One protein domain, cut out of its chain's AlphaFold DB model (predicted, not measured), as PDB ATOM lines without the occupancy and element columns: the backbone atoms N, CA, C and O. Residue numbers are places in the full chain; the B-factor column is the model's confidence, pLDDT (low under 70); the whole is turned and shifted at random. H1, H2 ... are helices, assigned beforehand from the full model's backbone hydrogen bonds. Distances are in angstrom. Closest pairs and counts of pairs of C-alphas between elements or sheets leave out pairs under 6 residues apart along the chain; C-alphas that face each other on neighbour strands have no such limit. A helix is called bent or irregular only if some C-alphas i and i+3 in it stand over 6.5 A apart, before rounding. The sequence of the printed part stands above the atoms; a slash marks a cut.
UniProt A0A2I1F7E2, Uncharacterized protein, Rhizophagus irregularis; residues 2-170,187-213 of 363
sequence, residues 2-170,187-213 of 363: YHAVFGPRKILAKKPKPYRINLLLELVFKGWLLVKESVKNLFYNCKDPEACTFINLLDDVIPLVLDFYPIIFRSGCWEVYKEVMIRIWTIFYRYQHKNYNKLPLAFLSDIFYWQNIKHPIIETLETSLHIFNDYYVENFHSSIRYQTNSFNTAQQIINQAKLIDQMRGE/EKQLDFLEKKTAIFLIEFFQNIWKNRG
ATOM      1  N   TYR A   2     -40.506 -12.739 -20.894       91.12
ATOM      2  CA  TYR A   2     -40.572 -12.794 -19.417       91.12
ATOM      3  C   TYR A   2     -41.421 -13.962 -18.880       91.12
ATOM      4  O   TYR A   2     -40.914 -14.800 -18.144       91.12
ATOM      5  N   HIS A   3     -42.665 -14.108 -19.347       90.88
ATOM      6  CA  HIS A   3     -43.530 -15.235 -18.973       90.88
ATOM      7  C   HIS A   3     -42.968 -16.617 -19.344       90.88
ATOM      8  O   HIS A   3     -43.164 -17.574 -18.602       90.88
ATOM      9  N   ALA A   4     -42.270 -16.739 -20.476       90.50
ATOM     10  CA  ALA A   4     -41.656 -18.002 -20.881       90.50
ATOM     11  C   ALA A   4     -40.520 -18.379 -19.919       90.50
ATOM     12  O   ALA A   4     -40.437 -19.521 -19.484       90.50
ATOM     13  N   VAL A   5     -39.698 -17.406 -19.518       91.38
ATOM     14  CA  VAL A   5     -38.515 -17.621 -18.673       91.38
ATOM     15  C   VAL A   5     -38.890 -17.767 -17.193       91.38
ATOM     16  O   VAL A   5     -38.567 -18.774 -16.570       91.38
ATOM     17  N   PHE A   6     -39.658 -16.836 -16.635       89.62
ATOM     18  CA  PHE A   6     -39.971 -16.800 -15.198       89.62
ATOM     19  C   PHE A   6     -41.267 -17.541 -14.833       89.62
ATOM     20  O   PHE A   6     -41.495 -17.871 -13.670       89.62
ATOM     21  N   GLY A   7     -42.098 -17.866 -15.826       87.38
ATOM     22  CA  GLY A   7     -43.338 -18.623 -15.669       87.38
ATOM     23  C   GLY A   7     -44.596 -17.801 -15.986       87.38
ATOM     24  O   GLY A   7     -44.615 -16.582 -15.812       87.38
ATOM     25  N   PRO A   8     -45.689 -18.459 -16.413       84.88
ATOM     26  CA  PRO A   8     -46.869 -17.791 -16.971       84.88
ATOM     27  C   PRO A   8     -47.657 -16.951 -15.958       84.88
ATOM     28  O   PRO A   8     -48.426 -16.086 -16.354       84.88
ATOM     29  N   ARG A   9     -47.478 -17.203 -14.655       86.44
ATOM     30  CA  ARG A   9     -48.142 -16.456 -13.572       86.44
ATOM     31  C   ARG A   9     -47.321 -15.265 -13.063       86.44
ATOM     32  O   ARG A   9     -47.801 -14.539 -12.200       86.44
ATOM     33  N   LYS A  10     -46.078 -15.090 -13.527       86.62
ATOM     34  CA  LYS A  10     -45.217 -13.977 -13.105       86.62
ATOM     35  C   LYS A  10     -45.584 -12.723 -13.882       86.62
ATOM     36  O   LYS A  10     -45.760 -12.790 -15.090       86.62
ATOM     37  N   ILE A  11     -45.661 -11.588 -13.199       86.50
ATOM     38  CA  ILE A  11     -46.060 -10.313 -13.797       86.50
ATOM     39  C   ILE A  11     -44.825  -9.427 -13.904       86.50
ATOM     40  O   ILE A  11     -44.180  -9.145 -12.900       86.50
ATOM     41  N   LEU A  12     -44.525  -8.968 -15.118       86.88
ATOM     42  CA  LEU A  12     -43.570  -7.885 -15.328       86.88
ATOM     43  C   LEU A  12     -44.316  -6.557 -15.191       86.88
ATOM     44  O   LEU A  12     -45.293  -6.330 -15.911       86.88
ATOM     45  N   ALA A  13     -43.878  -5.685 -14.281       86.38
ATOM     46  CA  ALA A  13     -44.473  -4.361 -14.145       86.38
ATOM     47  C   ALA A  13     -44.366  -3.562 -15.456       86.38
ATOM     48  O   ALA A  13     -43.439  -3.738 -16.244       86.38
ATOM     49  N   LYS A  14     -45.299  -2.630 -15.677       86.25
ATOM     50  CA  LYS A  14     -45.270  -1.743 -16.856       86.25
ATOM     51  C   LYS A  14     -44.001  -0.878 -16.900       86.25
ATOM     52  O   LYS A  14     -43.511  -0.579 -17.982       86.25
ATOM     53  N   LYS A  15     -43.491  -0.502 -15.724       85.69
ATOM     54  CA  LYS A  15     -42.201   0.165 -15.508       85.69
ATOM     55  C   LYS A  15     -41.358  -0.725 -14.579       85.69
ATOM     56  O   LYS A  15     -41.443  -0.554 -13.363       85.69
ATOM     57  N   PRO A  16     -40.647  -1.737 -15.109       84.88
ATOM     58  CA  PRO A  16     -39.822  -2.616 -14.285       84.88
ATOM     59  C   PRO A  16     -38.698  -1.828 -13.610       84.88
ATOM     60  O   PRO A  16     -38.175  -0.873 -14.185       84.88
ATOM     61  N   LYS A  17     -38.283  -2.253 -12.415       80.81
ATOM     62  CA  LYS A  17     -37.117  -1.663 -11.741       80.81
ATOM     63  C   LYS A  17     -35.838  -1.859 -12.583       80.81
ATOM     64  O   LYS A  17     -35.722  -2.889 -13.252       80.81
ATOM     65  N   PRO A  18     -34.836  -0.960 -12.506       79.12
ATOM     66  CA  PRO A  18     -33.611  -1.054 -13.311       79.12
ATOM     67  C   PRO A  18     -32.895  -2.409 -13.225       79.12
ATOM     68  O   PRO A  18     -32.535  -2.977 -14.251       79.12
ATOM     69  N   TYR A  19     -32.777  -2.997 -12.026       80.75
ATOM     70  CA  TYR A  19     -32.158  -4.321 -11.867       80.75
ATOM     71  C   TYR A  19     -32.902  -5.414 -12.653       80.75
ATOM     72  O   TYR A  19     -32.285  -6.353 -13.151       80.75
ATOM     73  N   ARG A  20     -34.232  -5.295 -12.778       85.69
ATOM     74  CA  ARG A  20     -35.073  -6.247 -13.505       85.69
ATOM     75  C   ARG A  20     -34.855  -6.115 -15.005       85.69
ATOM     76  O   ARG A  20     -34.789  -7.129 -15.691       85.69
ATOM     77  N   ILE A  21     -34.723  -4.885 -15.498       87.81
ATOM     78  CA  ILE A  21     -34.367  -4.612 -16.894       87.81
ATOM     79  C   ILE A  21     -32.988  -5.206 -17.192       87.81
ATOM     80  O   ILE A  21     -32.871  -5.989 -18.130       87.81
ATOM     81  N   ASN A  22     -31.986  -4.920 -16.354       88.12
ATOM     82  CA  ASN A  22     -30.627  -5.435 -16.535       88.12
ATOM     83  C   ASN A  22     -30.593  -6.967 -16.532       88.12
ATOM     84  O   ASN A  22     -30.016  -7.555 -17.438       88.12
ATOM     85  N   LEU A  23     -31.285  -7.621 -15.592       90.12
ATOM     86  CA  LEU A  23     -31.401  -9.082 -15.573       90.12
ATOM     87  C   LEU A  23     -31.984  -9.629 -16.883       90.12
ATOM     88  O   LEU A  23     -31.496 -10.622 -17.408       90.12
ATOM     89  N   LEU A  24     -33.034  -9.002 -17.421       93.75
ATOM     90  CA  LEU A  24     -33.640  -9.454 -18.674       93.75
ATOM     91  C   LEU A  24     -32.699  -9.275 -19.862       93.75
ATOM     92  O   LEU A  24     -32.644 -10.163 -20.709       93.75
ATOM     93  N   LEU A  25     -31.975  -8.157 -19.926       94.69
ATOM     94  CA  LEU A  25     -30.985  -7.913 -20.973       94.69
ATOM     95  C   LEU A  25     -29.836  -8.927 -20.895       94.69
ATOM     96  O   LEU A  25     -29.499  -9.518 -21.918       94.69
ATOM     97  N   GLU A  26     -29.310  -9.197 -19.697       93.88
ATOM     98  CA  GLU A  26     -28.273 -10.211 -19.461       93.88
ATOM     99  C   GLU A  26     -28.739 -11.608 -19.883       93.88
ATOM    100  O   GLU A  26     -28.084 -12.264 -20.690       93.88
ATOM    101  N   LEU A  27     -29.915 -12.053 -19.426       96.06
ATOM    102  CA  LEU A  27     -30.454 -13.366 -19.794       96.06
ATOM    103  C   LEU A  27     -30.685 -13.495 -21.304       96.06
ATOM    104  O   LEU A  27     -30.416 -14.551 -21.878       96.06
ATOM    105  N   VAL A  28     -31.167 -12.432 -21.959       97.44
ATOM    106  CA  VAL A  28     -31.311 -12.391 -23.423       97.44
ATOM    107  C   VAL A  28     -29.965 -12.515 -24.103       97.44
ATOM    108  O   VAL A  28     -29.845 -13.297 -25.040       97.44
ATOM    109  N   PHE A  29     -28.969 -11.760 -23.650       97.19
ATOM    110  CA  PHE A  29     -27.642 -11.770 -24.240       97.19
ATOM    111  C   PHE A  29     -26.977 -13.139 -24.092       97.19
ATOM    112  O   PHE A  29     -26.571 -13.738 -25.087       97.19
ATOM    113  N   LYS A  30     -26.944 -13.693 -22.878       96.88
ATOM    114  CA  LYS A  30     -26.379 -15.021 -22.605       96.88
ATOM    115  C   LYS A  30     -27.139 -16.128 -23.334       96.88
ATOM    116  O   LYS A  30     -26.524 -16.966 -23.990       96.88
ATOM    117  N   GLY A  31     -28.471 -16.086 -23.316       97.75
ATOM    118  CA  GLY A  31     -29.307 -17.009 -24.082       97.75
ATOM    119  C   GLY A  31     -29.075 -16.900 -25.593       97.75
ATOM    120  O   GLY A  31     -29.046 -17.916 -26.286       97.75
ATOM    121  N   TRP A  32     -28.857 -15.686 -26.111       98.19
ATOM    122  CA  TRP A  32     -28.515 -15.453 -27.513       98.19
ATOM    123  C   TRP A  32     -27.178 -16.090 -27.881       98.19
ATOM    124  O   TRP A  32     -27.118 -16.787 -28.890       98.19
ATOM    125  N   LEU A  33     -26.136 -15.949 -27.053       97.81
ATOM    126  CA  LEU A  33     -24.826 -16.570 -27.302       97.81
ATOM    127  C   LEU A  33     -24.914 -18.094 -27.492       97.81
ATOM    128  O   LEU A  33     -24.189 -18.642 -28.319       97.81
ATOM    129  N   LEU A  34     -25.834 -18.768 -26.794       97.69
ATOM    130  CA  LEU A  34     -26.043 -20.217 -26.920       97.69
ATOM    131  C   LEU A  34     -26.653 -20.640 -28.268       97.69
ATOM    132  O   LEU A  34     -26.483 -21.784 -28.687       97.69
ATOM    133  N   VAL A  35     -27.382 -19.748 -28.946       97.12
ATOM    134  CA  VAL A  35     -28.171 -20.084 -30.151       97.12
ATOM    135  C   VAL A  35     -27.743 -19.310 -31.395       97.12
ATOM    136  O   VAL A  35     -28.142 -19.671 -32.503       97.12
ATOM    137  N   LYS A  36     -26.912 -18.278 -31.217       96.69
ATOM    138  CA  LYS A  36     -26.490 -17.300 -32.224       96.69
ATOM    139  C   LYS A  36     -26.084 -17.946 -33.535       96.69
ATOM    140  O   LYS A  36     -26.661 -17.610 -34.562       96.69
ATOM    141  N   GLU A  37     -25.160 -18.904 -33.513       95.62
ATOM    142  CA  GLU A  37     -24.677 -19.513 -34.757       95.62
ATOM    143  C   GLU A  37     -25.748 -20.327 -35.481       95.62
ATOM    144  O   GLU A  37     -25.861 -20.267 -36.703       95.62
ATOM    145  N   SER A  38     -26.608 -21.033 -34.745       95.44
ATOM    146  CA  SER A  38     -27.706 -21.787 -35.363       95.44
ATOM    147  C   SER A  38     -28.707 -20.851 -36.045       95.44
ATOM    148  O   SER A  38     -29.149 -21.124 -37.161       95.44
ATOM    149  N   VAL A  39     -29.027 -19.722 -35.401       95.75
ATOM    150  CA  VAL A  39     -29.923 -18.704 -35.964       95.75
ATOM    151  C   VAL A  39     -29.262 -17.972 -37.133       95.75
ATOM    152  O   VAL A  39     -29.894 -17.815 -38.171       95.75
ATOM    153  N   LYS A  40     -27.991 -17.571 -37.025       93.62
ATOM    154  CA  LYS A  40     -27.262 -16.923 -38.124       93.62
ATOM    155  C   LYS A  40     -27.169 -17.802 -39.357       93.62
ATOM    156  O   LYS A  40     -27.405 -17.307 -40.450       93.62
ATOM    157  N   ASN A  41     -26.904 -19.093 -39.184       93.06
ATOM    158  CA  ASN A  41     -26.878 -20.040 -40.294       93.06
ATOM    159  C   ASN A  41     -28.256 -20.187 -40.941       93.06
ATOM    160  O   ASN A  41     -28.361 -20.178 -42.164       93.06
ATOM    161  N   LEU A  42     -29.323 -20.252 -40.136       94.00
ATOM    162  CA  LEU A  42     -30.685 -20.289 -40.661       94.00
ATOM    163  C   LEU A  42     -31.004 -19.021 -41.476       94.00
ATOM    164  O   LEU A  42     -31.515 -19.105 -42.587       94.00
ATOM    165  N   PHE A  43     -30.659 -17.841 -40.960       93.12
ATOM    166  CA  PHE A  43     -30.991 -16.544 -41.557       93.12
ATOM    167  C   PHE A  43     -29.868 -15.921 -42.408       93.12
ATOM    168  O   PHE A  43     -29.951 -14.734 -42.717       93.12
ATOM    169  N   TYR A  44     -28.858 -16.691 -42.829       88.44
ATOM    170  CA  TYR A  44     -27.593 -16.190 -43.396       88.44
ATOM    171  C   TYR A  44     -27.763 -15.145 -44.517       88.44
ATOM    172  O   TYR A  44     -27.139 -14.086 -44.486       88.44
ATOM    173  N   ASN A  45     -28.674 -15.405 -45.462       87.88
ATOM    174  CA  ASN A  45     -29.011 -14.500 -46.572       87.88
ATOM    175  C   ASN A  45     -30.433 -13.928 -46.479       87.88
ATOM    176  O   ASN A  45     -31.022 -13.500 -47.473       87.88
ATOM    177  N   CYS A  46     -31.025 -13.944 -45.285       91.94
ATOM    178  CA  CYS A  46     -32.380 -13.465 -45.084       91.94
ATOM    179  C   CYS A  46     -32.400 -11.941 -44.936       91.94
ATOM    180  O   CYS A  46     -31.795 -11.388 -44.021       91.94
ATOM    181  N   LYS A  47     -33.163 -11.272 -45.805       94.69
ATOM    182  CA  LYS A  47     -33.432  -9.824 -45.729       94.69
ATOM    183  C   LYS A  47     -34.804  -9.512 -45.132       94.69
ATOM    184  O   LYS A  47     -35.278  -8.383 -45.240       94.69
ATOM    185  N   ASP A  48     -35.470 -10.510 -44.549       95.19
ATOM    186  CA  ASP A  48     -36.773 -10.312 -43.921       95.19
ATOM    187  C   ASP A  48     -36.663  -9.230 -42.825       95.19
ATOM    188  O   ASP A  48     -35.819  -9.359 -41.931       95.19
ATOM    189  N   PRO A  49     -37.483  -8.161 -42.874       95.44
ATOM    190  CA  PRO A  49     -37.340  -7.044 -41.947       95.44
ATOM    191  C   PRO A  49     -37.483  -7.446 -40.478       95.44
ATOM    192  O   PRO A  49     -36.783  -6.891 -39.631       95.44
ATOM    193  N   GLU A  50     -38.367  -8.399 -40.160       96.38
ATOM    194  CA  GLU A  50     -38.566  -8.863 -38.785       96.38
ATOM    195  C   GLU A  50     -37.316  -9.611 -38.309       96.38
ATOM    196  O   GLU A  50     -36.764  -9.279 -37.258       96.38
ATOM    197  N   ALA A  51     -36.799 -10.532 -39.129       96.25
ATOM    198  CA  ALA A  51     -35.569 -11.264 -38.828       96.25
ATOM    199  C   ALA A  51     -34.365 -10.333 -38.616       96.25
ATOM    200  O   ALA A  51     -33.704 -10.408 -37.579       96.25
ATOM    201  N   CYS A  52     -34.107  -9.418 -39.558       96.50
ATOM    202  CA  CYS A  52     -32.983  -8.488 -39.458       96.50
ATOM    203  C   CYS A  52     -33.102  -7.572 -38.231       96.50
ATOM    204  O   CYS A  52     -32.092  -7.262 -37.605       96.50
ATOM    205  N   THR A  53     -34.321  -7.161 -37.859       96.50
ATOM    206  CA  THR A  53     -34.559  -6.324 -36.671       96.50
ATOM    207  C   THR A  53     -34.140  -7.042 -35.392       96.50
ATOM    208  O   THR A  53     -33.385  -6.480 -34.598       96.50
ATOM    209  N   PHE A  54     -34.588  -8.283 -35.190       97.06
ATOM    210  CA  PHE A  54     -34.261  -9.022 -33.969       97.06
ATOM    211  C   PHE A  54     -32.808  -9.476 -33.924       97.06
ATOM    212  O   PHE A  54     -32.201  -9.412 -32.860       97.06
ATOM    213  N   ILE A  55     -32.223  -9.863 -35.060       96.88
ATOM    214  CA  ILE A  55     -30.794 -10.179 -35.114       96.88
ATOM    215  C   ILE A  55     -29.974  -8.933 -34.760       96.88
ATOM    216  O   ILE A  55     -29.147  -9.015 -33.863       96.88
ATOM    217  N   ASN A  56     -30.247  -7.762 -35.353       95.69
ATOM    218  CA  ASN A  56     -29.539  -6.520 -35.007       95.69
ATOM    219  C   ASN A  56     -29.731  -6.116 -33.534       95.69
ATOM    220  O   ASN A  56     -28.787  -5.658 -32.893       95.69
ATOM    221  N   LEU A  57     -30.932  -6.296 -32.975       96.06
ATOM    222  CA  LEU A  57     -31.186  -6.038 -31.557       96.06
ATOM    223  C   LEU A  57     -30.287  -6.904 -30.658       96.06
ATOM    224  O   LEU A  57     -29.667  -6.377 -29.738       96.06
ATOM    225  N   LEU A  58     -30.219  -8.209 -30.936       97.25
ATOM    226  CA  LEU A  58     -29.489  -9.186 -30.126       97.25
ATOM    227  C   LEU A  58     -27.967  -9.131 -30.335       97.25
ATOM    228  O   LEU A  58     -27.222  -9.325 -29.379       97.25
ATOM    229  N   ASP A  59     -27.503  -8.871 -31.560       94.44
ATOM    230  CA  ASP A  59     -26.074  -8.837 -31.892       94.44
ATOM    231  C   ASP A  59     -25.406  -7.491 -31.618       94.44
ATOM    232  O   ASP A  59     -24.233  -7.476 -31.252       94.44
ATOM    233  N   ASP A  60     -26.122  -6.378 -31.806       92.19
ATOM    234  CA  ASP A  60     -25.494  -5.056 -31.805       92.19
ATOM    235  C   ASP A  60     -25.991  -4.157 -30.675       92.19
ATOM    236  O   ASP A  60     -25.182  -3.482 -30.042       92.19
ATOM    237  N   VAL A  61     -27.304  -4.104 -30.432       94.38
ATOM    238  CA  VAL A  61     -27.893  -3.112 -29.515       94.38
ATOM    239  C   VAL A  61     -27.800  -3.561 -28.060       94.38
ATOM    240  O   VAL A  61     -27.321  -2.799 -27.227       94.38
ATOM    241  N   ILE A  62     -28.252  -4.776 -27.739       95.19
ATOM    242  CA  ILE A  62     -28.232  -5.284 -26.359       95.19
ATOM    243  C   ILE A  62     -26.804  -5.383 -25.808       95.19
ATOM    244  O   ILE A  62     -26.588  -4.854 -24.718       95.19
ATOM    245  N   PRO A  63     -25.820  -5.962 -26.528       94.25
ATOM    246  CA  PRO A  63     -24.451  -6.029 -26.023       94.25
ATOM    247  C   PRO A  63     -23.865  -4.636 -25.801       94.25
ATOM    248  O   PRO A  63     -23.248  -4.390 -24.778       94.25
ATOM    249  N   LEU A  64     -24.138  -3.682 -26.699       93.50
ATOM    250  CA  LEU A  64     -23.698  -2.301 -26.512       93.50
ATOM    251  C   LEU A  64     -24.271  -1.687 -25.229       93.50
ATOM    252  O   LEU A  64     -23.535  -1.029 -24.507       93.50
ATOM    253  N   VAL A  65     -25.556  -1.900 -24.933       90.94
ATOM    254  CA  VAL A  65     -26.186  -1.393 -23.700       90.94
ATOM    255  C   VAL A  65     -25.580  -2.039 -22.452       90.94
ATOM    256  O   VAL A  65     -25.322  -1.334 -21.480       90.94
ATOM    257  N   LEU A  66     -25.339  -3.353 -22.480       90.25
ATOM    258  CA  LEU A  66     -24.761  -4.089 -21.353       90.25
ATOM    259  C   LEU A  66     -23.290  -3.736 -21.116       90.25
ATOM    260  O   LEU A  66     -22.885  -3.544 -19.973       90.25
ATOM    261  N   ASP A  67     -22.508  -3.603 -22.184       89.75
ATOM    262  CA  ASP A  67     -21.056  -3.458 -22.105       89.75
ATOM    263  C   ASP A  67     -20.615  -1.995 -21.984       89.75
ATOM    264  O   ASP A  67     -19.500  -1.737 -21.522       89.75
ATOM    265  N   PHE A  68     -21.456  -1.023 -22.376       87.94
ATOM    266  CA  PHE A  68     -21.061   0.385 -22.484       87.94
ATOM    267  C   PHE A  68     -20.395   0.921 -21.217       87.94
ATOM    268  O   PHE A  68     -19.254   1.382 -21.252       87.94
ATOM    269  N   TYR A  69     -21.097   0.856 -20.090       83.19
ATOM    270  CA  TYR A  69     -20.566   1.361 -18.832       83.19
ATOM    271  C   TYR A  69     -19.654   0.339 -18.124       83.19
ATOM    272  O   TYR A  69     -18.504   0.676 -17.826       83.19
ATOM    273  N   PRO A  70     -20.089  -0.915 -17.875       82.06
ATOM    274  CA  PRO A  70     -19.324  -1.873 -17.077       82.06
ATOM    275  C   PRO A  70     -18.008  -2.321 -17.713       82.06
ATOM    276  O   PRO A  70     -17.079  -2.645 -16.974       82.06
ATOM    277  N   ILE A  71     -17.924  -2.345 -19.048       85.25
ATOM    278  CA  ILE A  71     -16.755  -2.844 -19.783       85.25
ATOM    279  C   ILE A  71     -16.056  -1.699 -20.506       85.25
ATOM    280  O   ILE A  71     -14.908  -1.397 -20.197       85.25
ATOM    281  N   ILE A  72     -16.726  -1.038 -21.449       86.94
ATOM    282  CA  ILE A  72     -16.074  -0.088 -22.358       86.94
ATOM    283  C   ILE A  72     -15.567   1.131 -21.582       86.94
ATOM    284  O   ILE A  72     -14.368   1.404 -21.598       86.94
ATOM    285  N   PHE A  73     -16.444   1.816 -20.850       83.69
ATOM    286  CA  PHE A  73     -16.072   2.995 -20.072       83.69
ATOM    287  C   PHE A  73     -15.069   2.653 -18.957       83.69
ATOM    288  O   PHE A  73     -14.009   3.273 -18.856       83.69
ATOM    289  N   ARG A  74     -15.351   1.613 -18.160       82.75
ATOM    290  CA  ARG A  74     -14.486   1.209 -17.036       82.75
ATOM    291  C   ARG A  74     -13.132   0.638 -17.445       82.75
ATOM    292  O   ARG A  74     -12.189   0.769 -16.671       82.75
ATOM    293  N   SER A  75     -13.009   0.037 -18.630       85.31
ATOM    294  CA  SER A  75     -11.710  -0.437 -19.135       85.31
ATOM    295  C   SER A  75     -10.715   0.700 -19.353       85.31
ATOM    296  O   SER A  75      -9.511   0.460 -19.409       85.31
ATOM    297  N   GLY A  76     -11.211   1.931 -19.521       83.19
ATOM    298  CA  GLY A  76     -10.399   3.078 -19.894       83.19
ATOM    299  C   GLY A  76      -9.871   3.033 -21.333       83.19
ATOM    300  O   GLY A  76      -9.048   3.867 -21.691       83.19
ATOM    301  N   CYS A  77     -10.317   2.085 -22.170       88.19
ATOM    302  CA  CYS A  77      -9.844   1.964 -23.548       88.19
ATOM    303  C   CYS A  77     -10.441   3.064 -24.440       88.19
ATOM    304  O   CYS A  77     -11.554   2.947 -24.960       88.19
ATOM    305  N   TRP A  78      -9.675   4.138 -24.632       89.25
ATOM    306  CA  TRP A  78     -10.118   5.343 -25.333       89.25
ATOM    307  C   TRP A  78     -10.566   5.118 -26.781       89.25
ATOM    308  O   TRP A  78     -11.608   5.627 -27.195       89.25
ATOM    309  N   GLU A  79      -9.813   4.334 -27.555       89.88
ATOM    310  CA  GLU A  79     -10.155   4.066 -28.958       89.88
ATOM    311  C   GLU A  79     -11.500   3.347 -29.088       89.88
ATOM    312  O   GLU A  79     -12.353   3.757 -29.878       89.88
ATOM    313  N   VAL A  80     -11.735   2.342 -28.237       92.12
ATOM    314  CA  VAL A  80     -13.013   1.620 -28.192       92.12
ATOM    315  C   VAL A  80     -14.138   2.553 -27.741       92.12
ATOM    316  O   VAL A  80     -15.218   2.532 -28.330       92.12
ATOM    317  N   TYR A  81     -13.896   3.415 -26.749       91.38
ATOM    318  CA  TYR A  81     -14.889   4.387 -26.286       91.38
ATOM    319  C   TYR A  81     -15.321   5.357 -27.397       91.38
ATOM    320  O   TYR A  81     -16.520   5.562 -27.596       91.38
ATOM    321  N   LYS A  82     -14.378   5.901 -28.183       90.94
ATOM    322  CA  LYS A  82     -14.690   6.769 -29.336       90.94
ATOM    323  C   LYS A  82     -15.526   6.050 -30.396       90.94
ATOM    324  O   LYS A  82     -16.506   6.613 -30.885       90.94
ATOM    325  N   GLU A  83     -15.170   4.815 -30.748       92.56
ATOM    326  CA  GLU A  83     -15.948   4.017 -31.705       92.56
ATOM    327  C   GLU A  83     -17.380   3.796 -31.199       92.56
ATOM    328  O   GLU A  83     -18.368   3.977 -31.917       92.56
ATOM    329  N   VAL A  84     -17.500   3.469 -29.918       93.50
ATOM    330  CA  VAL A  84     -18.769   3.237 -29.240       93.50
ATOM    331  C   VAL A  84     -19.627   4.501 -29.171       93.50
ATOM    332  O   VAL A  84     -20.835   4.401 -29.377       93.50
ATOM    333  N   MET A  85     -19.044   5.692 -28.996       93.19
ATOM    334  CA  MET A  85     -19.778   6.965 -29.097       93.19
ATOM    335  C   MET A  85     -20.440   7.139 -30.464       93.19
ATOM    336  O   MET A  85     -21.612   7.522 -30.544       93.19
ATOM    337  N   ILE A  86     -19.732   6.795 -31.546       93.31
ATOM    338  CA  ILE A  86     -20.301   6.810 -32.897       93.31
ATOM    339  C   ILE A  86     -21.437   5.785 -32.993       93.31
ATOM    340  O   ILE A  86     -22.514   6.112 -33.491       93.31
ATOM    341  N   ARG A  87     -21.253   4.562 -32.477       93.56
ATOM    342  CA  ARG A  87     -22.300   3.523 -32.482       93.56
ATOM    343  C   ARG A  87     -23.550   3.958 -31.711       93.56
ATOM    344  O   ARG A  87     -24.651   3.853 -32.252       93.56
ATOM    345  N   ILE A  88     -23.398   4.507 -30.508       93.69
ATOM    346  CA  ILE A  88     -24.499   5.060 -29.703       93.69
ATOM    347  C   ILE A  88     -25.221   6.160 -30.478       93.69
ATOM    348  O   ILE A  88     -26.451   6.147 -30.576       93.69
ATOM    349  N   TRP A  89     -24.471   7.065 -31.107       95.00
ATOM    350  CA  TRP A  89     -25.063   8.086 -31.957       95.00
ATOM    351  C   TRP A  89     -25.907   7.488 -33.084       95.00
ATOM    352  O   TRP A  89     -27.035   7.934 -33.287       95.00
ATOM    353  N   THR A  90     -25.414   6.459 -33.789       94.00
ATOM    354  CA  THR A  90     -26.193   5.834 -34.869       94.00
ATOM    355  C   THR A  90     -27.534   5.290 -34.374       94.00
ATOM    356  O   THR A  90     -28.537   5.405 -35.080       94.00
ATOM    357  N   ILE A  91     -27.578   4.761 -33.147       93.06
ATOM    358  CA  ILE A  91     -28.793   4.253 -32.507       93.06
ATOM    359  C   ILE A  91     -29.742   5.405 -32.166       93.06
ATOM    360  O   ILE A  91     -30.913   5.360 -32.548       93.06
ATOM    361  N   PHE A  92     -29.250   6.460 -31.509       93.38
ATOM    362  CA  PHE A  92     -30.061   7.635 -31.173       93.38
ATOM    363  C   PHE A  92     -30.607   8.340 -32.412       93.38
ATOM    364  O   PHE A  92     -31.769   8.749 -32.437       93.38
ATOM    365  N   TYR A  93     -29.783   8.456 -33.453       93.50
ATOM    366  CA  TYR A  93     -30.179   9.035 -34.725       93.50
ATOM    367  C   TYR A  93     -31.261   8.188 -35.402       93.50
ATOM    368  O   TYR A  93     -32.315   8.718 -35.750       93.50
ATOM    369  N   ARG A  94     -31.055   6.867 -35.505       92.38
ATOM    370  CA  ARG A  94     -32.021   5.924 -36.088       92.38
ATOM    371  C   ARG A  94     -33.363   5.943 -35.364       92.38
ATOM    372  O   ARG A  94     -34.384   6.118 -36.015       92.38
ATOM    373  N   TYR A  95     -33.375   5.821 -34.038       90.88
ATOM    374  CA  TYR A  95     -34.608   5.837 -33.239       90.88
ATOM    375  C   TYR A  95     -35.248   7.228 -33.106       90.88
ATOM    376  O   TYR A  95     -36.332   7.358 -32.526       90.88
ATOM    377  N   GLN A  96     -34.613   8.260 -33.674       88.56
ATOM    378  CA  GLN A  96     -35.067   9.649 -33.637       88.56
ATOM    379  C   GLN A  96     -35.214  10.177 -32.199       88.56
ATOM    380  O   GLN A  96     -36.131  10.942 -31.901       88.56
ATOM    381  N   HIS A  97     -34.302   9.784 -31.301       84.44
ATOM    382  CA  HIS A  97     -34.232  10.319 -29.940       84.44
ATOM    383  C   HIS A  97     -33.684  11.744 -29.977       84.44
ATOM    384  O   HIS A  97     -32.480  11.969 -29.847       84.44
ATOM    385  N   LYS A  98     -34.572  12.715 -30.198       80.06
ATOM    386  CA  LYS A  98     -34.209  14.122 -30.410       80.06
ATOM    387  C   LYS A  98     -33.365  14.703 -29.273       80.06
ATOM    388  O   LYS A  98     -32.478  15.499 -29.569       80.06
ATOM    389  N   ASN A  99     -33.595  14.270 -28.038       77.38
ATOM    390  CA  ASN A  99     -32.901  14.792 -26.857       77.38
ATOM    391  C   ASN A  99     -31.437  14.333 -26.797       77.38
ATOM    392  O   ASN A  99     -30.583  15.047 -26.289       77.38
ATOM    393  N   TYR A 100     -31.123  13.173 -27.381       83.81
ATOM    394  CA  TYR A 100     -29.800  12.553 -27.259       83.81
ATOM    395  C   TYR A 100     -29.025  12.491 -28.574       83.81
ATOM    396  O   TYR A 100     -27.807  12.350 -28.569       83.81
ATOM    397  N   ASN A 101     -29.681  12.629 -29.727       83.75
ATOM    398  CA  ASN A 101     -29.039  12.413 -31.027       83.75
ATOM    399  C   ASN A 101     -28.012  13.492 -31.440       83.75
ATOM    400  O   ASN A 101     -27.379  13.340 -32.488       83.75
ATOM    401  N   LYS A 102     -27.821  14.549 -30.638       88.94
ATOM    402  CA  LYS A 102     -26.724  15.524 -30.793       88.94
ATOM    403  C   LYS A 102     -25.593  15.317 -29.788       88.94
ATOM    404  O   LYS A 102     -24.453  15.616 -30.122       88.94
ATOM    405  N   LEU A 103     -25.882  14.773 -28.605       88.19
ATOM    406  CA  LEU A 103     -24.942  14.732 -27.484       88.19
ATOM    407  C   LEU A 103     -23.636  13.982 -27.817       88.19
ATOM    408  O   LEU A 103     -22.575  14.574 -27.629       88.19
ATOM    409  N   PRO A 104     -23.653  12.766 -28.405       92.31
ATOM    410  CA  PRO A 104     -22.402  12.118 -28.794       92.31
ATOM    411  C   PRO A 104     -21.628  12.880 -29.878       92.31
ATOM    412  O   PRO A 104     -20.407  12.813 -29.906       92.31
ATOM    413  N   LEU A 105     -22.312  13.603 -30.778       92.12
ATOM    414  CA  LEU A 105     -21.637  14.401 -31.809       92.12
ATOM    415  C   LEU A 105     -20.970  15.638 -31.213       92.12
ATOM    416  O   LEU A 105     -19.864  15.966 -31.626       92.12
ATOM    417  N   ALA A 106     -21.624  16.304 -30.258       90.31
ATOM    418  CA  ALA A 106     -21.035  17.420 -29.524       90.31
ATOM    419  C   ALA A 106     -19.787  16.955 -28.761       90.31
ATOM    420  O   ALA A 106     -18.716  17.524 -28.944       90.31
ATOM    421  N   PHE A 107     -19.893  15.836 -28.036       90.81
ATOM    422  CA  PHE A 107     -18.748  15.211 -27.376       90.81
ATOM    423  C   PHE A 107     -17.602  14.922 -28.358       90.81
ATOM    424  O   PHE A 107     -16.478  15.369 -28.150       90.81
ATOM    425  N   LEU A 108     -17.874  14.220 -29.464       92.75
ATOM    426  CA  LEU A 108     -16.852  13.906 -30.470       92.75
ATOM    427  C   LEU A 108     -16.252  15.168 -31.108       92.75
ATOM    428  O   LEU A 108     -15.061  15.188 -31.408       92.75
ATOM    429  N   SER A 109     -17.052  16.220 -31.297       92.12
ATOM    430  CA  SER A 109     -16.584  17.516 -31.790       92.12
ATOM    431  C   SER A 109     -15.557  18.137 -30.844       92.12
ATOM    432  O   SER A 109     -14.494  18.553 -31.306       92.12
ATOM    433  N   ASP A 110     -15.833  18.150 -29.538       92.12
ATOM    434  CA  ASP A 110     -14.900  18.658 -28.525       92.12
ATOM    435  C   ASP A 110     -13.607  17.841 -28.509       92.12
ATOM    436  O   ASP A 110     -12.514  18.410 -28.521       92.12
ATOM    437  N   ILE A 111     -13.716  16.510 -28.599       92.81
ATOM    438  CA  ILE A 111     -12.552  15.626 -28.720       92.81
ATOM    439  C   ILE A 111     -11.699  15.989 -29.936       92.81
ATOM    440  O   ILE A 111     -10.490  16.181 -29.798       92.81
ATOM    441  N   PHE A 112     -12.295  16.104 -31.123       93.56
ATOM    442  CA  PHE A 112     -11.543  16.422 -32.340       93.56
ATOM    443  C   PHE A 112     -10.910  17.811 -32.278       93.56
ATOM    444  O   PHE A 112      -9.777  17.998 -32.732       93.56
ATOM    445  N   TYR A 113     -11.603  18.781 -31.682       94.94
ATOM    446  CA  TYR A 113     -11.052  20.107 -31.449       94.94
ATOM    447  C   TYR A 113      -9.838  20.055 -30.512       94.94
ATOM    448  O   TYR A 113      -8.773  20.569 -30.857       94.94
ATOM    449  N   TRP A 114      -9.957  19.378 -29.368       95.94
ATOM    450  CA  TRP A 114      -8.871  19.217 -28.401       95.94
ATOM    451  C   TRP A 114      -7.670  18.468 -28.973       95.94
ATOM    452  O   TRP A 114      -6.536  18.855 -28.699       95.94
ATOM    453  N   GLN A 115      -7.889  17.456 -29.815       94.44
ATOM    454  CA  GLN A 115      -6.810  16.782 -30.542       94.44
ATOM    455  C   GLN A 115      -6.084  17.742 -31.490       94.44
ATOM    456  O   GLN A 115      -4.853  17.765 -31.517       94.44
ATOM    457  N   ASN A 116      -6.828  18.569 -32.228       96.88
ATOM    458  CA  ASN A 116      -6.257  19.536 -33.164       96.88
ATOM    459  C   ASN A 116      -5.369  20.573 -32.455       96.88
ATOM    460  O   ASN A 116      -4.246  20.833 -32.884       96.88
ATOM    461  N   ILE A 117      -5.836  21.122 -31.330       97.19
ATOM    462  CA  ILE A 117      -5.066  22.105 -30.550       97.19
ATOM    463  C   ILE A 117      -4.058  21.463 -29.584       97.19
ATOM    464  O   ILE A 117      -3.377  22.185 -28.858       97.19
ATOM    465  N   LYS A 118      -3.962  20.126 -29.559       95.94
ATOM    466  CA  LYS A 118      -3.124  19.350 -28.629       95.94
ATOM    467  C   LYS A 118      -3.383  19.708 -27.162       95.94
ATOM    468  O   LYS A 118      -2.457  19.908 -26.380       95.94
ATOM    469  N   HIS A 119      -4.655  19.830 -26.798       96.50
ATOM    470  CA  HIS A 119      -5.048  20.158 -25.435       96.50
ATOM    471  C   HIS A 119      -4.626  19.032 -24.465       96.50
ATOM    472  O   HIS A 119      -4.893  17.865 -24.767       96.50
ATOM    473  N   PRO A 120      -4.063  19.339 -23.276       93.81
ATOM    474  CA  PRO A 120      -3.598  18.324 -22.317       93.81
ATOM    475  C   PRO A 120      -4.671  17.326 -21.859       93.81
ATOM    476  O   PRO A 120      -4.363  16.204 -21.469       93.81
ATOM    477  N   ILE A 121      -5.951  17.708 -21.942       91.81
ATOM    478  CA  ILE A 121      -7.074  16.821 -21.597       91.81
ATOM    479  C   ILE A 121      -7.099  15.535 -22.431       91.81
ATOM    480  O   ILE A 121      -7.587  14.524 -21.941       91.81
ATOM    481  N   ILE A 122      -6.560  15.545 -23.658       92.31
ATOM    482  CA  ILE A 122      -6.511  14.347 -24.506       92.31
ATOM    483  C   ILE A 122      -5.659  13.262 -23.854       92.31
ATOM    484  O   ILE A 122      -6.112  12.128 -23.762       92.31
ATOM    485  N   GLU A 123      -4.499  13.621 -23.304       92.81
ATOM    486  CA  GLU A 123      -3.648  12.675 -22.574       92.81
ATOM    487  C   GLU A 123      -4.371  12.126 -21.336       92.81
ATOM    488  O   GLU A 123      -4.296  10.935 -21.035       92.81
ATOM    489  N   THR A 124      -5.145  12.969 -20.642       91.12
ATOM    490  CA  THR A 124      -5.955  12.525 -19.496       91.12
ATOM    491  C   THR A 124      -7.062  11.557 -19.924       91.12
ATOM    492  O   THR A 124      -7.273  10.545 -19.266       91.12
ATOM    493  N   LEU A 125      -7.758  11.822 -21.031       89.19
ATOM    494  CA  LEU A 125      -8.794  10.928 -21.556       89.19
ATOM    495  C   LEU A 125      -8.202   9.606 -22.061       89.19
ATOM    496  O   LEU A 125      -8.775   8.551 -21.818       89.19
ATOM    497  N   GLU A 126      -7.036   9.644 -22.703       89.69
ATOM    498  CA  GLU A 126      -6.355   8.458 -23.232       89.69
ATOM    499  C   GLU A 126      -5.810   7.542 -22.133       89.69
ATOM    500  O   GLU A 126      -5.878   6.320 -22.256       89.69
ATOM    501  N   THR A 127      -5.288   8.117 -21.047       89.62
ATOM    502  CA  THR A 127      -4.661   7.353 -19.954       89.62
ATOM    503  C   THR A 127      -5.620   7.039 -18.809       89.62
ATOM    504  O   THR A 127      -5.427   6.066 -18.080       89.62
ATOM    505  N   SER A 128      -6.641   7.875 -18.624       86.69
ATOM    506  CA  SER A 128      -7.376   7.972 -17.363       86.69
ATOM    507  C   SER A 128      -8.881   8.193 -17.546       86.69
ATOM    508  O   SER A 128      -9.534   8.728 -16.652       86.69
ATOM    509  N   LEU A 129      -9.472   7.743 -18.663       83.88
ATOM    510  CA  LEU A 129     -10.920   7.852 -18.920       83.88
ATOM    511  C   LEU A 129     -11.783   7.387 -17.732       83.88
ATOM    512  O   LEU A 129     -12.772   8.032 -17.394       83.88
ATOM    513  N   HIS A 130     -11.379   6.305 -17.061       77.25
ATOM    514  CA  HIS A 130     -12.088   5.719 -15.919       77.25
ATOM    515  C   HIS A 130     -12.244   6.671 -14.714       77.25
ATOM    516  O   HIS A 130     -13.095   6.430 -13.857       77.25
ATOM    517  N   ILE A 131     -11.451   7.748 -14.636       79.81
ATOM    518  CA  ILE A 131     -11.562   8.777 -13.590       79.81
ATOM    519  C   ILE A 131     -12.828   9.631 -13.786       79.81
ATOM    520  O   ILE A 131     -13.402  10.105 -12.806       79.81
ATOM    521  N   PHE A 132     -13.314   9.789 -15.024       76.38
ATOM    522  CA  PHE A 132     -14.486  10.608 -15.369       76.38
ATOM    523  C   PHE A 132     -15.816   9.897 -15.073       76.38
ATOM    524  O   PHE A 132     -16.668   9.744 -15.942       76.38
ATOM    525  N   ASN A 133     -15.986   9.408 -13.846       69.12
ATOM    526  CA  ASN A 133     -17.135   8.600 -13.448       69.12
ATOM    527  C   ASN A 133     -18.352   9.465 -13.066       69.12
ATOM    528  O   ASN A 133     -18.275  10.299 -12.161       69.12
ATOM    529  N   ASP A 134     -19.493   9.202 -13.701       67.38
ATOM    530  CA  ASP A 134     -20.786   9.826 -13.407       67.38
ATOM    531  C   ASP A 134     -21.386   9.378 -12.070       67.38
ATOM    532  O   ASP A 134     -22.172  10.121 -11.492       67.38
ATOM    533  N   TYR A 135     -20.964   8.238 -11.517       67.56
ATOM    534  CA  TYR A 135     -21.454   7.695 -10.245       67.56
ATOM    535  C   TYR A 135     -21.470   8.738  -9.121       67.56
ATOM    536  O   TYR A 135     -22.420   8.817  -8.344       67.56
ATOM    537  N   TYR A 136     -20.437   9.580  -9.028       67.75
ATOM    538  CA  TYR A 136     -20.384  10.635  -8.015       67.75
ATOM    539  C   TYR A 136     -21.461  11.704  -8.229       67.75
ATOM    540  O   TYR A 136     -22.039  12.194  -7.257       67.75
ATOM    541  N   VAL A 137     -21.734  12.042  -9.489       68.31
ATOM    542  CA  VAL A 137     -22.763  13.003  -9.896       68.31
ATOM    543  C   VAL A 137     -24.145  12.384  -9.697       68.31
ATOM    544  O   VAL A 137     -24.962  12.949  -8.977       68.31
ATOM    545  N   GLU A 138     -24.404  11.190 -10.228       68.12
ATOM    546  CA  GLU A 138     -25.695  10.507 -10.100       68.12
ATOM    547  C   GLU A 138     -26.098  10.275  -8.642       68.12
ATOM    548  O   GLU A 138     -27.250  10.520  -8.268       68.12
ATOM    549  N   ASN A 139     -25.154   9.861  -7.793       69.88
ATOM    550  CA  ASN A 139     -25.416   9.683  -6.368       69.88
ATOM    551  C   ASN A 139     -25.702  11.006  -5.674       69.88
ATOM    552  O   ASN A 139     -26.609  11.083  -4.849       69.88
ATOM    553  N   PHE A 140     -24.962  12.060  -6.016       75.69
ATOM    554  CA  PHE A 140     -25.207  13.382  -5.457       75.69
ATOM    555  C   PHE A 140     -26.595  13.904  -5.842       75.69
ATOM    556  O   PHE A 140     -27.367  14.309  -4.973       75.69
ATOM    557  N   HIS A 141     -26.961  13.795  -7.120       76.81
ATOM    558  CA  HIS A 141     -28.290  14.159  -7.611       76.81
ATOM    559  C   HIS A 141     -29.393  13.309  -6.968       76.81
ATOM    560  O   HIS A 141     -30.456  13.829  -6.632       76.81
ATOM    561  N   SER A 142     -29.157  12.014  -6.754       76.56
ATOM    562  CA  SER A 142     -30.117  11.128  -6.086       76.56
ATOM    563  C   SER A 142     -30.318  11.495  -4.617       76.56
ATOM    564  O   SER A 142     -31.459  11.540  -4.164       76.56
ATOM    565  N   SER A 143     -29.249  11.851  -3.901       78.50
ATOM    566  CA  SER A 143     -29.337  12.375  -2.534       78.50
ATOM    567  C   SER A 143     -30.128  13.680  -2.475       78.50
ATOM    568  O   SER A 143     -30.985  13.829  -1.607       78.50
ATOM    569  N   ILE A 144     -29.910  14.596  -3.428       82.50
ATOM    570  CA  ILE A 144     -30.696  15.833  -3.528       82.50
ATOM    571  C   ILE A 144     -32.174  15.497  -3.747       82.50
ATOM    572  O   ILE A 144     -33.014  15.963  -2.984       82.50
ATOM    573  N   ARG A 145     -32.507  14.650  -4.732       80.06
ATOM    574  CA  ARG A 145     -33.899  14.259  -5.024       80.06
ATOM    575  C   ARG A 145     -34.586  13.566  -3.852       80.06
ATOM    576  O   ARG A 145     -35.772  13.770  -3.649       80.06
ATOM    577  N   TYR A 146     -33.863  12.754  -3.084       79.38
ATOM    578  CA  TYR A 146     -34.425  12.084  -1.911       79.38
ATOM    579  C   TYR A 146     -34.758  13.067  -0.780       79.38
ATOM    580  O   TYR A 146     -35.714  12.863  -0.037       79.38
ATOM    581  N   GLN A 147     -33.969  14.135  -0.650       80.75
ATOM    582  CA  GLN A 147     -34.074  15.109   0.440       80.75
ATOM    583  C   GLN A 147     -34.810  16.395   0.033       80.75
ATOM    584  O   GLN A 147     -34.918  17.323   0.833       80.75
ATOM    585  N   THR A 148     -35.320  16.460  -1.199       84.94
ATOM    586  CA  THR A 148     -36.094  17.586  -1.732       84.94
ATOM    587  C   THR A 148     -37.400  17.094  -2.356       84.94
ATOM    588  O   THR A 148     -37.602  15.906  -2.588       84.94
ATOM    589  N   ASN A 149     -38.336  18.006  -2.583       83.88
ATOM    590  CA  ASN A 149     -39.633  17.756  -3.190       83.88
ATOM    591  C   ASN A 149     -39.975  18.869  -4.189       83.88
ATOM    592  O   ASN A 149     -39.310  19.903  -4.246       83.88
ATOM    593  N   SER A 150     -41.034  18.659  -4.971       82.12
ATOM    594  CA  SER A 150     -41.466  19.574  -6.038       82.12
ATOM    595  C   SER A 150     -41.858  20.976  -5.557       82.12
ATOM    596  O   SER A 150     -41.968  21.883  -6.375       82.12
ATOM    597  N   PHE A 151     -42.055  21.176  -4.252       83.81
ATOM    598  CA  PHE A 151     -42.398  22.470  -3.661       83.81
ATOM    599  C   PHE A 151     -41.174  23.230  -3.129       83.81
ATOM    600  O   PHE A 151     -41.315  24.356  -2.650       83.81
ATOM    601  N   ASN A 152     -39.972  22.643  -3.181       87.94
ATOM    602  CA  ASN A 152     -38.762  23.331  -2.751       87.94
ATOM    603  C   ASN A 152     -38.348  24.423  -3.743       87.94
ATOM    604  O   ASN A 152     -38.255  24.212  -4.947       87.94
ATOM    605  N   THR A 153     -38.025  25.597  -3.205       91.50
ATOM    606  CA  THR A 153     -37.443  26.704  -3.974       91.50
ATOM    607  C   THR A 153     -36.006  26.389  -4.396       91.50
ATOM    608  O   THR A 153     -35.301  25.634  -3.721       91.50
ATOM    609  N   ALA A 154     -35.521  27.045  -5.455       87.25
ATOM    610  CA  ALA A 154     -34.137  26.900  -5.914       87.25
ATOM    611  C   ALA A 154     -33.111  27.123  -4.783       87.25
ATOM    612  O   ALA A 154     -32.169  26.347  -4.635       87.25
ATOM    613  N   GLN A 155     -33.328  28.123  -3.918       90.06
ATOM    614  CA  GLN A 155     -32.427  28.397  -2.794       90.06
ATOM    615  C   GLN A 155     -32.416  27.270  -1.752       90.06
ATOM    616  O   GLN A 155     -31.365  26.964  -1.190       90.06
ATOM    617  N   GLN A 156     -33.564  26.634  -1.500       88.81
ATOM    618  CA  GLN A 156     -33.649  25.481  -0.600       88.81
ATOM    619  C   GLN A 156     -32.919  24.269  -1.183       88.81
ATOM    620  O   GLN A 156     -32.168  23.623  -0.458       88.81
ATOM    621  N   ILE A 157     -33.064  24.012  -2.487       87.94
ATOM    622  CA  ILE A 157     -32.336  22.939  -3.182       87.94
ATOM    623  C   ILE A 157     -30.822  23.189  -3.113       87.94
ATOM    624  O   ILE A 157     -30.066  22.289  -2.752       87.94
ATOM    625  N   ILE A 158     -30.373  24.422  -3.380       88.44
ATOM    626  CA  ILE A 158     -28.955  24.812  -3.291       88.44
ATOM    627  C   ILE A 158     -28.415  24.612  -1.870       88.44
ATOM    628  O   ILE A 158     -27.317  24.085  -1.694       88.44
ATOM    629  N   ASN A 159     -29.166  25.027  -0.848       89.50
ATOM    630  CA  ASN A 159     -28.746  24.859   0.541       89.50
ATOM    631  C   ASN A 159     -28.665  23.376   0.923       89.50
ATOM    632  O   ASN A 159     -27.699  22.973   1.568       89.50
ATOM    633  N   GLN A 160     -29.616  22.556   0.468       86.62
ATOM    634  CA  GLN A 160     -29.594  21.117   0.709       86.62
ATOM    635  C   GLN A 160     -28.397  20.444   0.030       86.62
ATOM    636  O   GLN A 160     -27.716  19.632   0.650       86.62
ATOM    637  N   ALA A 161     -28.085  20.823  -1.211       85.81
ATOM    638  CA  ALA A 161     -26.911  20.326  -1.922       85.81
ATOM    639  C   ALA A 161     -25.606  20.637  -1.165       85.81
ATOM    640  O   ALA A 161     -24.753  19.760  -1.031       85.81
ATOM    641  N   LYS A 162     -25.472  21.852  -0.610       88.44
ATOM    642  CA  LYS A 162     -24.316  22.240   0.221       88.44
ATOM    643  C   LYS A 162     -24.201  21.395   1.491       88.44
ATOM    644  O   LYS A 162     -23.101  20.974   1.826       88.44
ATOM    645  N   LEU A 163     -25.319  21.131   2.172       85.31
ATOM    646  CA  LEU A 163     -25.339  20.274   3.361       85.31
ATOM    647  C   LEU A 163     -24.921  18.837   3.024       85.31
ATOM    648  O   LEU A 163     -24.075  18.274   3.709       85.31
ATOM    649  N   ILE A 164     -25.455  18.269   1.938       80.88
ATOM    650  CA  ILE A 164     -25.085  16.924   1.473       80.88
ATOM    651  C   ILE A 164     -23.583  16.848   1.177       80.88
ATOM    652  O   ILE A 164     -22.938  15.886   1.584       80.88
ATOM    653  N   ASP A 165     -23.023  17.847   0.489       81.25
ATOM    654  CA  ASP A 165     -21.595  17.880   0.157       81.25
ATOM    655  C   ASP A 165     -20.712  17.976   1.411       81.25
ATOM    656  O   ASP A 165     -19.746  17.229   1.544       81.25
ATOM    657  N   GLN A 166     -21.098  18.813   2.381       80.69
ATOM    658  CA  GLN A 166     -20.398  18.954   3.662       80.69
ATOM    659  C   GLN A 166     -20.444  17.680   4.516       80.69
ATOM    660  O   GLN A 166     -19.478  17.373   5.211       80.69
ATOM    661  N   MET A 167     -21.539  16.921   4.447       73.44
ATOM    662  CA  MET A 167     -21.728  15.689   5.219       73.44
ATOM    663  C   MET A 167     -21.158  14.435   4.535       73.44
ATOM    664  O   MET A 167     -21.224  13.352   5.113       73.44
ATOM    665  N   ARG A 168     -20.549  14.544   3.339       64.06
ATOM    666  CA  ARG A 168     -19.984  13.396   2.593       64.06
ATOM    667  C   ARG A 168     -18.946  12.575   3.370       64.06
ATOM    668  O   ARG A 168     -18.756  11.407   3.044       64.06
ATOM    669  N   GLY A 169     -18.271  13.164   4.359       58.47
ATOM    670  CA  GLY A 169     -17.275  12.485   5.198       58.47
ATOM    671  C   GLY A 169     -17.848  11.678   6.373       58.47
ATOM    672  O   GLY A 169     -17.113  10.905   6.985       58.47
ATOM    673  N   GLU A 170     -19.135  11.831   6.702       58.88
ATOM    674  CA  GLU A 170     -19.779  11.126   7.815       58.88
ATOM    675  C   GLU A 170     -20.444   9.830   7.314       58.88
ATOM    676  O   GLU A 170     -21.488   9.827   6.664       58.88
ATOM    677  N   GLU A 187     -25.504 -19.056  -9.406       86.88
ATOM    678  CA  GLU A 187     -24.952 -19.365 -10.734       86.88
ATOM    679  C   GLU A 187     -25.768 -20.450 -11.459       86.88
ATOM    680  O   GLU A 187     -26.124 -20.295 -12.622       86.88
ATOM    681  N   LYS A 188     -26.175 -21.500 -10.735       89.62
ATOM    682  CA  LYS A 188     -27.028 -22.571 -11.272       89.62
ATOM    683  C   LYS A 188     -28.409 -22.080 -11.716       89.62
ATOM    684  O   LYS A 188     -28.948 -22.578 -12.700       89.62
ATOM    685  N   GLN A 189     -29.004 -21.135 -10.989       91.12
ATOM    686  CA  GLN A 189     -30.287 -20.547 -11.380       91.12
ATOM    687  C   GLN A 189     -30.131 -19.643 -12.603       91.12
ATOM    688  O   GLN A 189     -31.004 -19.668 -13.465       91.12
ATOM    689  N   LEU A 190     -29.042 -18.876 -12.694       91.31
ATOM    690  CA  LEU A 190     -28.748 -18.065 -13.876       91.31
ATOM    691  C   LEU A 190     -28.548 -18.954 -15.101       91.31
ATOM    692  O   LEU A 190     -29.299 -18.806 -16.056       91.31
ATOM    693  N   ASP A 191     -27.671 -19.957 -15.028       93.56
ATOM    694  CA  ASP A 191     -27.451 -20.935 -16.103       93.56
ATOM    695  C   ASP A 191     -28.767 -21.593 -16.568       93.56
ATOM    696  O   ASP A 191     -29.053 -21.696 -17.764       93.56
ATOM    697  N   PHE A 192     -29.639 -21.961 -15.624       94.56
ATOM    698  CA  PHE A 192     -30.974 -22.469 -15.936       94.56
ATOM    699  C   PHE A 192     -31.841 -21.449 -16.702       94.56
ATOM    700  O   PHE A 192     -32.461 -21.792 -17.715       94.56
ATOM    701  N   LEU A 193     -31.901 -20.197 -16.239       94.69
ATOM    702  CA  LEU A 193     -32.684 -19.131 -16.871       94.69
ATOM    703  C   LEU A 193     -32.123 -18.741 -18.247       94.69
ATOM    704  O   LEU A 193     -32.901 -18.470 -19.165       94.69
ATOM    705  N   GLU A 194     -30.803 -18.751 -18.415       96.19
ATOM    706  CA  GLU A 194     -30.110 -18.508 -19.683       96.19
ATOM    707  C   GLU A 194     -30.497 -19.565 -20.722       96.19
ATOM    708  O   GLU A 194     -30.940 -19.224 -21.821       96.19
ATOM    709  N   LYS A 195     -30.459 -20.853 -20.355       97.06
ATOM    710  CA  LYS A 195     -30.879 -21.962 -21.233       97.06
ATOM    711  C   LYS A 195     -32.362 -21.908 -21.571       97.06
ATOM    712  O   LYS A 195     -32.758 -22.151 -22.710       97.06
ATOM    713  N   LYS A 196     -33.204 -21.534 -20.610       96.19
ATOM    714  CA  LYS A 196     -34.635 -21.333 -20.853       96.19
ATOM    715  C   LYS A 196     -34.896 -20.161 -21.802       96.19
ATOM    716  O   LYS A 196     -35.782 -20.235 -22.652       96.19
ATOM    717  N   THR A 197     -34.096 -19.103 -21.692       97.69
ATOM    718  CA  THR A 197     -34.125 -17.962 -22.616       97.69
ATOM    719  C   THR A 197     -33.666 -18.376 -24.012       97.69
ATOM    720  O   THR A 197     -34.324 -18.024 -24.987       97.69
ATOM    721  N   ALA A 198     -32.616 -19.194 -24.120       98.12
ATOM    722  CA  ALA A 198     -32.165 -19.778 -25.380       98.12
ATOM    723  C   ALA A 198     -33.272 -20.598 -26.068       98.12
ATOM    724  O   ALA A 198     -33.560 -20.363 -27.239       98.12
ATOM    725  N   ILE A 199     -33.962 -21.486 -25.342       97.50
ATOM    726  CA  ILE A 199     -35.104 -22.252 -25.880       97.50
ATOM    727  C   ILE A 199     -36.209 -21.313 -26.387       97.50
ATOM    728  O   ILE A 199     -36.694 -21.480 -27.505       97.50
ATOM    729  N   PHE A 200     -36.559 -20.279 -25.614       97.31
ATOM    730  CA  PHE A 200     -37.524 -19.269 -26.056       97.31
ATOM    731  C   PHE A 200     -37.080 -18.572 -27.354       97.31
ATOM    732  O   PHE A 200     -37.896 -18.379 -28.254       97.31
ATOM    733  N   LEU A 201     -35.801 -18.193 -27.469       98.06
ATOM    734  CA  LEU A 201     -35.266 -17.560 -28.677       98.06
ATOM    735  C   LEU A 201     -35.342 -18.500 -29.885       98.06
ATOM    736  O   LEU A 201     -35.696 -18.052 -30.973       98.06
ATOM    737  N   ILE A 202     -35.077 -19.795 -29.701       97.50
ATOM    738  CA  ILE A 202     -35.210 -20.806 -30.758       97.50
ATOM    739  C   ILE A 202     -36.644 -20.846 -31.293       97.50
ATOM    740  O   ILE A 202     -36.855 -20.678 -32.494       97.50
ATOM    741  N   GLU A 203     -37.634 -21.007 -30.411       96.31
ATOM    742  CA  GLU A 203     -39.053 -21.023 -30.793       96.31
ATOM    743  C   GLU A 203     -39.469 -19.712 -31.472       96.31
ATOM    744  O   GLU A 203     -40.190 -19.700 -32.475       96.31
ATOM    745  N   PHE A 204     -38.983 -18.587 -30.948       97.31
ATOM    746  CA  PHE A 204     -39.240 -17.267 -31.499       97.31
ATOM    747  C   PHE A 204     -38.712 -17.131 -32.935       97.31
ATOM    748  O   PHE A 204     -39.463 -16.742 -33.831       97.31
ATOM    749  N   PHE A 205     -37.465 -17.529 -33.191       97.25
ATOM    750  CA  PHE A 205     -36.870 -17.477 -34.527       97.25
ATOM    751  C   PHE A 205     -37.476 -18.494 -35.500       97.25
ATOM    752  O   PHE A 205     -37.593 -18.196 -36.687       97.25
ATOM    753  N   GLN A 206     -37.951 -19.648 -35.027       96.31
ATOM    754  CA  GLN A 206     -38.740 -20.565 -35.856       96.31
ATOM    755  C   GLN A 206     -40.061 -19.938 -36.310       96.31
ATOM    756  O   GLN A 206     -40.488 -20.137 -37.448       96.31
ATOM    757  N   ASN A 207     -40.714 -19.159 -35.446       96.19
ATOM    758  CA  ASN A 207     -41.930 -18.440 -35.817       96.19
ATOM    759  C   ASN A 207     -41.642 -17.315 -36.818       96.19
ATOM    760  O   ASN A 207     -42.370 -17.202 -37.806       96.19
ATOM    761  N   ILE A 208     -40.545 -16.569 -36.637       96.69
ATOM    762  CA  ILE A 208     -40.067 -15.603 -37.639       96.69
ATOM    763  C   ILE A 208     -39.830 -16.311 -38.974       96.69
ATOM    764  O   ILE A 208     -40.323 -15.859 -40.003       96.69
ATOM    765  N   TRP A 209     -39.154 -17.464 -38.970       95.62
ATOM    766  CA  TRP A 209     -38.873 -18.234 -40.183       95.62
ATOM    767  C   TRP A 209     -40.143 -18.630 -40.946       95.62
ATOM    768  O   TRP A 209     -40.213 -18.473 -42.169       95.62
ATOM    769  N   LYS A 210     -41.170 -19.101 -40.232       94.94
ATOM    770  CA  LYS A 210     -42.481 -19.455 -40.808       94.94
ATOM    771  C   LYS A 210     -43.242 -18.243 -41.351       94.94
ATOM    772  O   LYS A 210     -44.052 -18.394 -42.265       94.94
ATOM    773  N   ASN A 211     -43.004 -17.060 -40.790       95.75
ATOM    774  CA  ASN A 211     -43.675 -15.820 -41.166       95.75
ATOM    775  C   ASN A 211     -42.890 -14.944 -42.154       95.75
ATOM    776  O   ASN A 211     -43.368 -13.863 -42.501       95.75
ATOM    777  N   ARG A 212     -41.728 -15.394 -42.639       93.06
ATOM    778  CA  ARG A 212     -40.925 -14.632 -43.607       93.06
ATOM    779  C   ARG A 212     -41.748 -14.209 -44.816       93.06
ATOM    780  O   ARG A 212     -42.568 -14.971 -45.330       93.06
ATOM    781  N   GLY A 213     -41.523 -12.979 -45.262       91.94
ATOM    782  CA  GLY A 213     -42.242 -12.397 -46.395       91.94
ATOM    783  C   GLY A 213     -43.690 -11.994 -46.091       91.94
ATOM    784  O   GLY A 213     -44.352 -11.443 -46.965       91.94
TER     785      GLY A 213
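AT A GLANCE: This is residues 2 to 170 and 187 to 213 of the 363 residues of an uncharacterized protein of Rhizophagus irregularis (UniProt A0A2I1F7E2). Three groups of helices make a loose, open arch: H1, H2 and H9 with the first part of H3 at one end, then H4, which folds back beside the later part of H3 as a hairpin, with H5 and H6 following on it, and the pair H7 and H8 at the far end, touching no other helix. The printed part has 196 residues with nine named helices, H1 to H9 along the chain, and no named strand; the class is all helix. It is loose, with a radius of gyration of the C-alphas of 21.8 A, and spans 61 by 49 by 34 A.

HOW THE PARTS SIT: H1, residues 2 to 6, touches H9, residues 187 to 211; the closest C-alphas, of Val 5 and Lys 196, are 5.8 A apart. H2, residues 18 to 42, touches H9 at a steep tilt of 54 degrees, the same way, closest at C-alphas 31 and 198, 4.2 A. The hub H3, residues 49 to 75, touches H2, closest at C-alphas 62 and 25, 6.6 A. H3 and H4, residues 78 to 94, form a hairpin, closest at C-alphas 72 and 81, 6.1 A. H4 and H5, residues 103 to 116, form another, closest at C-alphas 89 and 104, 5.8 A. H6, residues 121 to 131, touches H3 only at their ends, closest at C-alphas 130 and 74, 5.2 A. H7, residues 135 to 147, touches H8, residues 154 to 169, closest at C-alphas 144 and 161, 6.1 A. Every O i to N i+4 pair is within hydrogen-bond range in H1, H4, H5, H7 and H9; in H2 18 of 21 are, in H3 15 of 23, in H6 5 of 7, in H8 11 of 12.

IN THESE COORDINATES: H1 begins at C-alpha 2, (-40.572, -12.794, -19.417), and H9, 35.9 A long, ends at C-alpha 211, (-43.675, -15.820, -41.166). H2 is 33.6 A long and H3 34.9 A.

THE WHOLE: Residues 171 to 186 are not printed; C-alphas 170 and 187 are 36.1 A apart across the cut. The link from H1 to H2 is long. Residues 133 to 139 and 168 to 170 have pLDDT under 70.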